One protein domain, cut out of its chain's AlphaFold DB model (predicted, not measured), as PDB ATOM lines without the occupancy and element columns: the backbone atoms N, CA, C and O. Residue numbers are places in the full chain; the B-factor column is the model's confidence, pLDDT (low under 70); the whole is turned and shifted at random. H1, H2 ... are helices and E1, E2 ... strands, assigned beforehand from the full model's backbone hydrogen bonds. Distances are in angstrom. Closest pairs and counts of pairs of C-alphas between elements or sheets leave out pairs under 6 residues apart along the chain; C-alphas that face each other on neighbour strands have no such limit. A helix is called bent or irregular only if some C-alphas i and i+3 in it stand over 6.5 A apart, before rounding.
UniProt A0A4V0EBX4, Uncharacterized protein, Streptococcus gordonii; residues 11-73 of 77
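Overview. This is residues 11 to 73 of the 77 residues of an uncharacterized protein of Streptococcus gordonii (UniProt A0A4V0EBX4). A small hairpin of two strands, E1 and E2, sits at one end of the longest helix, H3, while the short helices H1 and H2 lie toward its other end, joined to each other by a wide loop, residues 18 to 35. H2 makes a corner with H3, H1 meets H3 near its start, and residues 64 to 69, round the hairpin's turn, stick out. The printed part has 63 residues with three named helices and two named strands, in the order H1 H2 H3 E1 E2; the sheet, E1 - E2, is antiparallel, and the class is mixed, helices and strands. The whole is loose, with a radius of gyration of the C-alphas of 15.4 A, and elongated, spanning 48 by 26 by 19 A.

Arrangement. E1, residues 61 to 64, and E2, residues 69 to 72, form an antiparallel hairpin, with 148 degrees between their directions. N 62 and O 71 are 2.9 A apart and N 64 and O 69 are 2.8 A apart, both within hydrogen-bond range. The closest C-alphas of E1 and H3, residues 45 to 57, are those of Ile 61 and Leu 55, 5.9 A apart. H3 and E2 are near each other, with 5 pairs of C-alphas within 10 A. H1, residues 11 to 17, touches H3 at a shallow tilt of 28 degrees, opposite ways; H3 does so with residues 46 to 50 alone, and the closest C-alphas are those of Asn 11 and Thr 46, 6.2 A apart. H2, residues 36 to 42, and H3 touch only at the corner, and only just, with 3 pairs of C-alphas within 8 A; H3 does so with residues 47 to 48 alone. Their closest C-alphas are those of Ala 42 and Leu 48, 6.6 A apart, and their lines stand at a steep tilt of 62 degrees, the same way. H1 and H2 are apart, but only just, at 8.0 A. Both H1 and H2 are apart from E1 and E2. In H2 and H3 every O i to N i+4 pair is within hydrogen-bond range; in H1 0 of 3 are, beside 3 of 4 O i to N i+3 pairs.

Along the chain. E1 measures 9.9 A from first to last C-alpha and E2 10.2 A, ending with C-alpha 72 at (-0.356, -57.961, 47.765). H3 measures 18.1 A and begins with C-alpha 45 at (-13.630, -43.849, 55.059). H2 measures 9.8 A. H1 measures 12.3 A from C-alpha 11 at (-20.989, -50.471, 55.003); it is irregular, but only just, with C-alphas 11 and 14 6.8 A apart.

Size, cuts and confidence. The two C-alphas farthest apart are those of Gly 27 and Asp 66, 49.5 A. The printed part has no cut. The link from H1 to H2, 18 residues, is long; the other three are tight. Mean pLDDT of the printed part is 96.1, and no printed residue is under 70.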
ATOM      1  N   ASN A  11     -22.009 -51.439  55.412       90.44
ATOM      2  CA  ASN A  11     -20.989 -50.471  55.003       90.44
ATOM      3  C   ASN A  11     -21.351 -49.735  53.702       90.44
ATOM      4  O   ASN A  11     -20.856 -48.637  53.467       90.44
ATOM      5  N   LEU A  12     -22.249 -50.295  52.880       92.38
ATOM      6  CA  LEU A  12     -22.721 -49.669  51.642       92.38
ATOM      7  C   LEU A  12     -23.817 -48.620  51.875       92.38
ATOM      8  O   LEU A  12     -24.180 -47.903  50.943       92.38
ATOM      9  N   GLU A  13     -24.348 -48.490  53.095       94.06
ATOM     10  CA  GLU A  13     -25.423 -47.533  53.374       94.06
ATOM     11  C   GLU A  13     -25.011 -46.075  53.178       94.06
ATOM     12  O   GLU A  13     -25.863 -45.256  52.835       94.06
ATOM     13  N   VAL A  14     -23.720 -45.750  53.315       94.31
ATOM     14  CA  VAL A  14     -23.208 -44.401  53.028       94.31
ATOM     15  C   VAL A  14     -23.513 -43.967  51.593       94.31
ATOM     16  O   VAL A  14     -23.795 -42.794  51.366       94.31
ATOM     17  N   GLY A  15     -23.596 -44.911  50.647       94.12
ATOM     18  CA  GLY A  15     -23.978 -44.640  49.260       94.12
ATOM     19  C   GLY A  15     -25.371 -44.020  49.110       94.12
ATOM     20  O   GLY A  15     -25.613 -43.301  48.148       94.12
ATOM     21  N   LYS A  16     -26.273 -44.201  50.088       94.38
ATOM     22  CA  LYS A  16     -27.589 -43.536  50.104       94.38
ATOM     23  C   LYS A  16     -27.486 -42.009  50.247       94.38
ATOM     24  O   LYS A  16     -28.456 -41.320  49.954       94.38
ATOM     25  N   LYS A  17     -26.350 -41.491  50.730       95.69
ATOM     26  CA  LYS A  17     -26.083 -40.057  50.939       95.69
ATOM     27  C   LYS A  17     -25.252 -39.433  49.813       95.69
ATOM     28  O   LYS A  17     -24.868 -38.271  49.923       95.69
ATOM     29  N   MET A  18     -24.929 -40.196  48.769       97.50
ATOM     30  CA  MET A  18     -24.176 -39.687  47.630       97.50
ATOM     31  C   MET A  18     -24.997 -38.602  46.912       97.50
ATOM     32  O   MET A  18     -26.158 -38.861  46.578       97.50
ATOM     33  N   PRO A  19     -24.443 -37.398  46.684       97.75
ATOM     34  CA  PRO A  19     -25.128 -36.376  45.902       97.75
ATOM     35  C   PRO A  19     -25.210 -36.794  44.420       97.75
ATOM     36  O   PRO A  19     -24.574 -37.770  44.012       97.75
ATOM     37  N   PRO A  20     -25.975 -36.074  43.586       97.94
ATOM     38  CA  PRO A  20     -25.900 -36.234  42.138       97.94
ATOM     39  C   PRO A  20     -24.476 -35.938  41.654       97.94
ATOM     40  O   PRO A  20     -23.957 -34.854  41.904       97.94
ATOM     41  N   LEU A  21     -23.845 -36.912  40.998       97.94
ATOM     42  CA  LEU A  21     -22.463 -36.848  40.525       97.94
ATOM     43  C   LEU A  21     -22.361 -37.506  39.151       97.94
ATOM     44  O   LEU A  21     -23.041 -38.499  38.872       97.94
ATOM     45  N   TYR A  22     -21.477 -36.992  38.309       97.62
ATOM     46  CA  TYR A  22     -21.197 -37.557  37.001       97.62
ATOM     47  C   TYR A  22     -20.236 -38.739  37.111       97.62
ATOM     48  O   TYR A  22     -19.120 -38.639  37.626       97.62
ATOM     49  N   HIS A  23     -20.655 -39.887  36.578       96.06
ATOM     50  CA  HIS A  23     -19.726 -40.994  36.363       96.06
ATOM     51  C   HIS A  23     -18.827 -40.735  35.144       96.06
ATOM     52  O   HIS A  23     -17.622 -40.963  35.228       96.06
ATOM     53  N   THR A  24     -19.416 -40.182  34.080       97.31
ATOM     54  CA  THR A  24     -18.756 -39.639  32.885       97.31
ATOM     55  C   THR A  24     -19.251 -38.211  32.699       97.31
ATOM     56  O   THR A  24     -20.461 -37.975  32.759       97.31
ATOM     57  N   LEU A  25     -18.334 -37.264  32.502       95.19
ATOM     58  CA  LEU A  25     -18.700 -35.865  32.302       95.19
ATOM     59  C   LEU A  25     -19.428 -35.688  30.957       95.19
ATOM     60  O   LEU A  25     -19.060 -36.333  29.972       95.19
ATOM     61  N   PRO A  26     -20.454 -34.822  30.879       95.69
ATOM     62  CA  PRO A  26     -21.162 -34.577  29.628       95.69
ATOM     63  C   PRO A  26     -20.214 -34.101  28.520       95.69
ATOM     64  O   PRO A  26     -19.472 -33.138  28.700       95.69
ATOM     65  N   GLY A  27     -20.260 -34.768  27.366       95.56
ATOM     66  CA  GLY A  27     -19.448 -34.408  26.200       95.56
ATOM     67  C   GLY A  27     -17.965 -34.781  26.299       95.56
ATOM     68  O   GLY A  27     -17.185 -34.319  25.472       95.56
ATOM     69  N   GLN A  28     -17.569 -35.594  27.282       94.94
ATOM     70  CA  GLN A  28     -16.202 -36.097  27.421       94.94
ATOM     71  C   GLN A  28     -16.177 -37.625  27.425       94.94
ATOM     72  O   GLN A  28     -17.132 -38.277  27.853       94.94
ATOM     73  N   ASP A  29     -15.054 -38.193  26.992       96.38
ATOM     74  CA  ASP A  29     -14.794 -39.618  27.156       96.38
ATOM     75  C   ASP A  29     -14.576 -39.969  28.631       96.38
ATOM     76  O   ASP A  29     -14.089 -39.170  29.435       96.38
ATOM     77  N   PHE A  30     -14.931 -41.199  28.998       95.25
ATOM     78  CA  PHE A  30     -14.764 -41.672  30.365       95.25
ATOM     79  C   PHE A  30     -13.285 -41.772  30.751       95.25
ATOM     80  O   PHE A  30     -12.489 -42.440  30.088       95.25
ATOM     81  N   ARG A  31     -12.940 -41.174  31.895       95.69
ATOM     82  CA  ARG A  31     -11.635 -41.318  32.545       95.69
ATOM     83  C   ARG A  31     -11.832 -41.490  34.046       95.69
ATOM     84  O   ARG A  31     -12.566 -40.732  34.680       95.69
ATOM     85  N   TYR A  32     -11.130 -42.459  34.638       94.81
ATOM     86  CA  TYR A  32     -11.187 -42.723  36.083       94.81
ATOM     87  C   TYR A  32     -10.856 -41.483  36.919       94.81
ATOM     88  O   TYR A  32     -11.504 -41.235  37.935       94.81
ATOM     89  N   SER A  33      -9.880 -40.690  36.465       93.88
ATOM     90  CA  SER A  33      -9.446 -39.447  37.107       93.88
ATOM     91  C   SER A  33     -10.511 -38.361  37.121       93.88
ATOM     92  O   SER A  33     -10.402 -37.433  37.917       93.88
ATOM     93  N   ASP A  34     -11.523 -38.453  36.261       95.44
ATOM     94  CA  ASP A  34     -12.503 -37.390  36.048       95.44
ATOM     95  C   ASP A  34     -13.859 -37.762  36.657       95.44
ATOM     96  O   ASP A  34     -14.631 -36.877  37.016       95.44
ATOM     97  N   SER A  35     -14.098 -39.057  36.892       97.75
ATOM     98  CA  SER A  35     -15.322 -39.573  37.500       97.75
ATOM     99  C   SER A  35     -15.550 -39.028  38.913       97.75
ATOM    100  O   SER A  35     -14.868 -39.398  39.874       97.75
ATOM    101  N   GLU A  36     -16.566 -38.181  39.060       98.06
ATOM    102  CA  GLU A  36     -16.963 -37.607  40.346       98.06
ATOM    103  C   GLU A  36     -17.482 -38.688  41.302       98.06
ATOM    104  O   GLU A  36     -17.209 -38.643  42.501       98.06
ATOM    105  N   VAL A  37     -18.154 -39.711  40.762       97.56
ATOM    106  CA  VAL A  37     -18.616 -40.879  41.529       97.56
ATOM    107  C   VAL A  37     -17.440 -41.612  42.176       97.56
ATOM    108  O   VAL A  37     -17.470 -41.877  43.377       97.56
ATOM    109  N   LEU A  38     -16.390 -41.927  41.409       96.69
ATOM    110  CA  LEU A  38     -15.240 -42.667  41.940       96.69
ATOM    111  C   LEU A  38     -14.466 -41.844  42.968       96.69
ATOM    112  O   LEU A  38     -14.093 -42.378  44.011       96.69
ATOM    113  N   LYS A  39     -14.296 -40.539  42.720       96.94
ATOM    114  CA  LYS A  39     -13.708 -39.611  43.696       96.94
ATOM    115  C   LYS A  39     -14.507 -39.580  44.992       96.94
ATOM    116  O   LYS A  39     -13.932 -39.662  46.073       96.94
ATOM    117  N   TRP A  40     -15.832 -39.484  44.903       97.56
ATOM    118  CA  TRP A  40     -16.684 -39.467  46.087       97.56
ATOM    119  C   TRP A  40     -16.588 -40.777  46.870       97.56
ATOM    120  O   TRP A  40     -16.407 -40.727  48.085       97.56
ATOM    121  N   VAL A  41     -16.635 -41.932  46.192       96.06
ATOM    122  CA  VAL A  41     -16.469 -43.256  46.821       96.06
ATOM    123  C   VAL A  41     -15.111 -43.365  47.515       96.06
ATOM    124  O   VAL A  41     -15.054 -43.790  48.669       96.06
ATOM    125  N   ALA A  42     -14.039 -42.934  46.846       95.00
ATOM    126  CA  ALA A  42     -12.686 -42.930  47.394       95.00
ATOM    127  C   ALA A  42     -12.539 -42.017  48.622       95.00
ATOM    128  O   ALA A  42     -11.641 -42.226  49.426       95.00
ATOM    129  N   ASN A  43     -13.437 -41.049  48.816       96.06
ATOM    130  CA  ASN A  43     -13.442 -40.169  49.983       96.06
ATOM    131  C   ASN A  43     -14.293 -40.689  51.152       96.06
ATOM    132  O   ASN A  43     -14.370 -40.009  52.171       96.06
ATOM    133  N   GLN A  44     -14.945 -41.855  51.044       96.75
ATOM    134  CA  GLN A  44     -15.748 -42.416  52.137       96.75
ATOM    135  C   GLN A  44     -14.907 -43.376  52.999       96.75
ATOM    136  O   GLN A  44     -14.674 -44.514  52.573       96.75
ATOM    137  N   PRO A  45     -14.515 -43.013  54.240       95.06
ATOM    138  CA  PRO A  45     -13.630 -43.849  55.059       95.06
ATOM    139  C   PRO A  45     -14.213 -45.238  55.348       95.06
ATOM    140  O   PRO A  45     -13.500 -46.238  55.312       95.06
ATOM    141  N   THR A  46     -15.530 -45.320  55.570       94.56
ATOM    142  CA  THR A  46     -16.237 -46.589  55.807       94.56
ATOM    143  C   THR A  46     -16.146 -47.536  54.611       94.56
ATOM    144  O   THR A  46     -15.952 -48.736  54.802       94.56
ATOM    145  N   LEU A  47     -16.259 -47.018  53.380       95.00
ATOM    146  CA  LEU A  47     -16.136 -47.841  52.174       95.00
ATOM    147  C   LEU A  47     -14.695 -48.281  51.962       95.00
ATOM    148  O   LEU A  47     -14.471 -49.461  51.709       95.00
ATOM    149  N   LEU A  48     -13.734 -47.367  52.113       95.12
ATOM    150  CA  LEU A  48     -12.316 -47.690  51.977       95.12
ATOM    151  C   LEU A  48     -11.895 -48.802  52.939       95.12
ATOM    152  O   LEU A  48     -11.302 -49.794  52.513       95.12
ATOM    153  N   ASN A  49     -12.251 -48.678  54.222       94.81
ATOM    154  CA  ASN A  49     -11.921 -49.704  55.205       94.81
ATOM    155  C   ASN A  49     -12.610 -51.034  54.876       94.81
ATOM    156  O   ASN A  49     -11.980 -52.087  54.926       94.81
ATOM    157  N   TRP A  50     -13.883 -50.990  54.466       95.50
ATOM    158  CA  TRP A  50     -14.603 -52.195  54.070       95.50
ATOM    159  C   TRP A  50     -13.957 -52.896  52.870       95.50
ATOM    160  O   TRP A  50     -13.788 -54.112  52.920       95.50
ATOM    161  N   VAL A  51     -13.555 -52.161  51.827       95.75
ATOM    162  CA  VAL A  51     -12.863 -52.720  50.651       95.75
ATOM    163  C   VAL A  51     -11.537 -53.356  51.056       95.75
ATOM    164  O   VAL A  51     -11.277 -54.500  50.692       95.75
ATOM    165  N   LYS A  52     -10.728 -52.666  51.866       96.69
ATOM    166  CA  LYS A  52      -9.476 -53.218  52.398       96.69
ATOM    167  C   LYS A  52      -9.719 -54.503  53.204       96.69
ATOM    168  O   LYS A  52      -8.975 -55.471  53.058       96.69
ATOM    169  N   ASP A  53     -10.788 -54.569  53.994       95.94
ATOM    170  CA  ASP A  53     -11.151 -55.785  54.727       95.94
ATOM    171  C   ASP A  53     -11.682 -56.899  53.806       95.94
ATOM    172  O   ASP A  53     -11.452 -58.076  54.089       95.94
ATOM    173  N   GLN A  54     -12.336 -56.569  52.685       96.50
ATOM    174  CA  GLN A  54     -12.685 -57.560  51.657       96.50
ATOM    175  C   GLN A  54     -11.430 -58.149  51.003       96.50
ATOM    176  O   GLN A  54     -11.349 -59.367  50.876       96.50
ATOM    177  N   LEU A  55     -10.437 -57.322  50.655       97.75
ATOM    178  CA  LEU A  55      -9.155 -57.785  50.102       97.75
ATOM    179  C   LEU A  55      -8.429 -58.720  51.076       97.75
ATOM    180  O   LEU A  55      -7.960 -59.786  50.682       97.75
ATOM    181  N   LYS A  56      -8.399 -58.352  52.364       97.12
ATOM    182  CA  LYS A  56      -7.865 -59.206  53.433       97.12
ATOM    183  C   LYS A  56      -8.623 -60.534  53.511       97.12
ATOM    184  O   LYS A  56      -8.006 -61.588  53.574       97.12
ATOM    185  N   THR A  57      -9.956 -60.486  53.534       96.25
ATOM    186  CA  THR A  57     -10.805 -61.684  53.669       96.25
ATOM    187  C   THR A  57     -10.663 -62.615  52.466       96.25
ATOM    188  O   THR A  57     -10.711 -63.828  52.626       96.25
ATOM    189  N   ALA A  58     -10.455 -62.052  51.275       97.25
ATOM    190  CA  ALA A  58     -10.172 -62.801  50.058       97.25
ATOM    191  C   ALA A  58      -8.757 -63.411  50.030       97.25
ATOM    192  O   ALA A  58      -8.468 -64.206  49.146       97.25
ATOM    193  N   GLY A  59      -7.882 -63.049  50.976       96.69
ATOM    194  CA  GLY A  59      -6.494 -63.506  51.012       96.69
ATOM    195  C   GLY A  59      -5.587 -62.827  49.985       96.69
ATOM    196  O   GLY A  59      -4.486 -63.304  49.760       96.69
ATOM    197  N   TYR A  60      -6.019 -61.723  49.365       97.88
ATOM    198  CA  TYR A  60      -5.245 -61.033  48.322       97.88
ATOM    199  C   TYR A  60      -4.197 -60.072  48.876       97.88
ATOM    200  O   TYR A  60      -3.268 -59.693  48.165       97.88
ATOM    201  N   ILE A  61      -4.352 -59.659  50.135       97.81
ATOM    202  CA  ILE A  61      -3.365 -58.846  50.838       97.81
ATOM    203  C   ILE A  61      -3.027 -59.460  52.194       97.81
ATOM    204  O   ILE A  61      -3.901 -59.973  52.897       97.81
ATOM    205  N   VAL A  62      -1.762 -59.341  52.581       96.88
ATOM    206  CA  VAL A  62      -1.214 -59.808  53.856       96.88
ATOM    207  C   VAL A  62      -0.620 -58.634  54.629       96.88
ATOM    208  O   VAL A  62      -0.086 -57.691  54.048       96.88
ATOM    209  N   TYR A  63      -0.762 -58.674  55.953       97.31
ATOM    210  CA  TYR A  63      -0.171 -57.698  56.862       97.31
ATOM    211  C   TYR A  63       1.166 -58.217  57.386       97.31
ATOM    212  O   TYR A  63       1.219 -59.313  57.942       97.31
ATOM    213  N   ASN A  64       2.215 -57.412  57.247       96.06
ATOM    214  CA  ASN A  64       3.514 -57.663  57.849       96.06
ATOM    215  C   ASN A  64       3.590 -56.932  59.211       96.06
ATOM    216  O   ASN A  64       3.581 -55.698  59.230       96.06
ATOM    217  N   PRO A  65       3.656 -57.652  60.347       96.06
ATOM    218  CA  PRO A  65       3.713 -57.033  61.670       96.06
ATOM    219  C   PRO A  65       5.045 -56.334  61.969       96.06
ATOM    220  O   PRO A  65       5.044 -55.399  62.767       96.06
ATOM    221  N   ASP A  66       6.142 -56.734  61.321       96.88
ATOM    222  CA  ASP A  66       7.471 -56.155  61.542       96.88
ATOM    223  C   ASP A  66       7.589 -54.764  60.903       96.88
ATOM    224  O   ASP A  66       8.218 -53.867  61.461       96.88
ATOM    225  N   THR A  67       6.956 -54.562  59.741       96.31
ATOM    226  CA  THR A  67       6.975 -53.275  59.017       96.31
ATOM    227  C   THR A  67       5.703 -52.449  59.198       96.31
ATOM    228  O   THR A  67       5.685 -51.263  58.872       96.31
ATOM    229  N   GLY A  68       4.618 -53.061  59.677       96.62
ATOM    230  CA  GLY A  68       3.297 -52.437  59.752       96.62
ATOM    231  C   GLY A  68       2.626 -52.227  58.389       96.62
ATOM    232  O   GLY A  68       1.648 -51.483  58.288       96.62
ATOM    233  N   GLN A  69       3.144 -52.851  57.330       96.75
ATOM    234  CA  GLN A  69       2.665 -52.654  55.964       96.75
ATOM    235  C   GLN A  69       1.699 -53.757  55.533       96.75
ATOM    236  O   GLN A  69       1.775 -54.902  55.973       96.75
ATOM    237  N   TRP A  70       0.798 -53.399  54.622       97.12
ATOM    238  CA  TRP A  70      -0.005 -54.353  53.865       97.12
ATOM    239  C   TRP A  70       0.611 -54.523  52.483       97.12
ATOM    240  O   TRP A  70       0.977 -53.531  51.854       97.12
ATOM    241  N   MET A  71       0.690 -55.757  51.998       97.12
ATOM    242  CA  MET A  71       1.214 -56.071  50.670       97.12
ATOM    243  C   MET A  71       0.296 -57.041  49.937       97.12
ATOM    244  O   MET A  71      -0.380 -57.851  50.572       97.12
ATOM    245  N   GLY A  72       0.265 -56.944  48.607       97.50
ATOM    246  CA  GLY A  72      -0.356 -57.961  47.765       97.50
ATOM    247  C   GLY A  72       0.425 -59.267  47.858       97.50
ATOM    248  O   GLY A  72       1.651 -59.232  47.966       97.50
ATOM    249  N   VAL A  73      -0.283 -60.396  47.835       96.88
ATOM    250  CA  VAL A  73       0.355 -61.718  47.938       96.88
ATOM    251  C   VAL A  73       1.308 -62.009  46.776       96.88
ATOM    252  O   VAL A  73       2.361 -62.578  47.025       96.88
TER     253      VAL A  73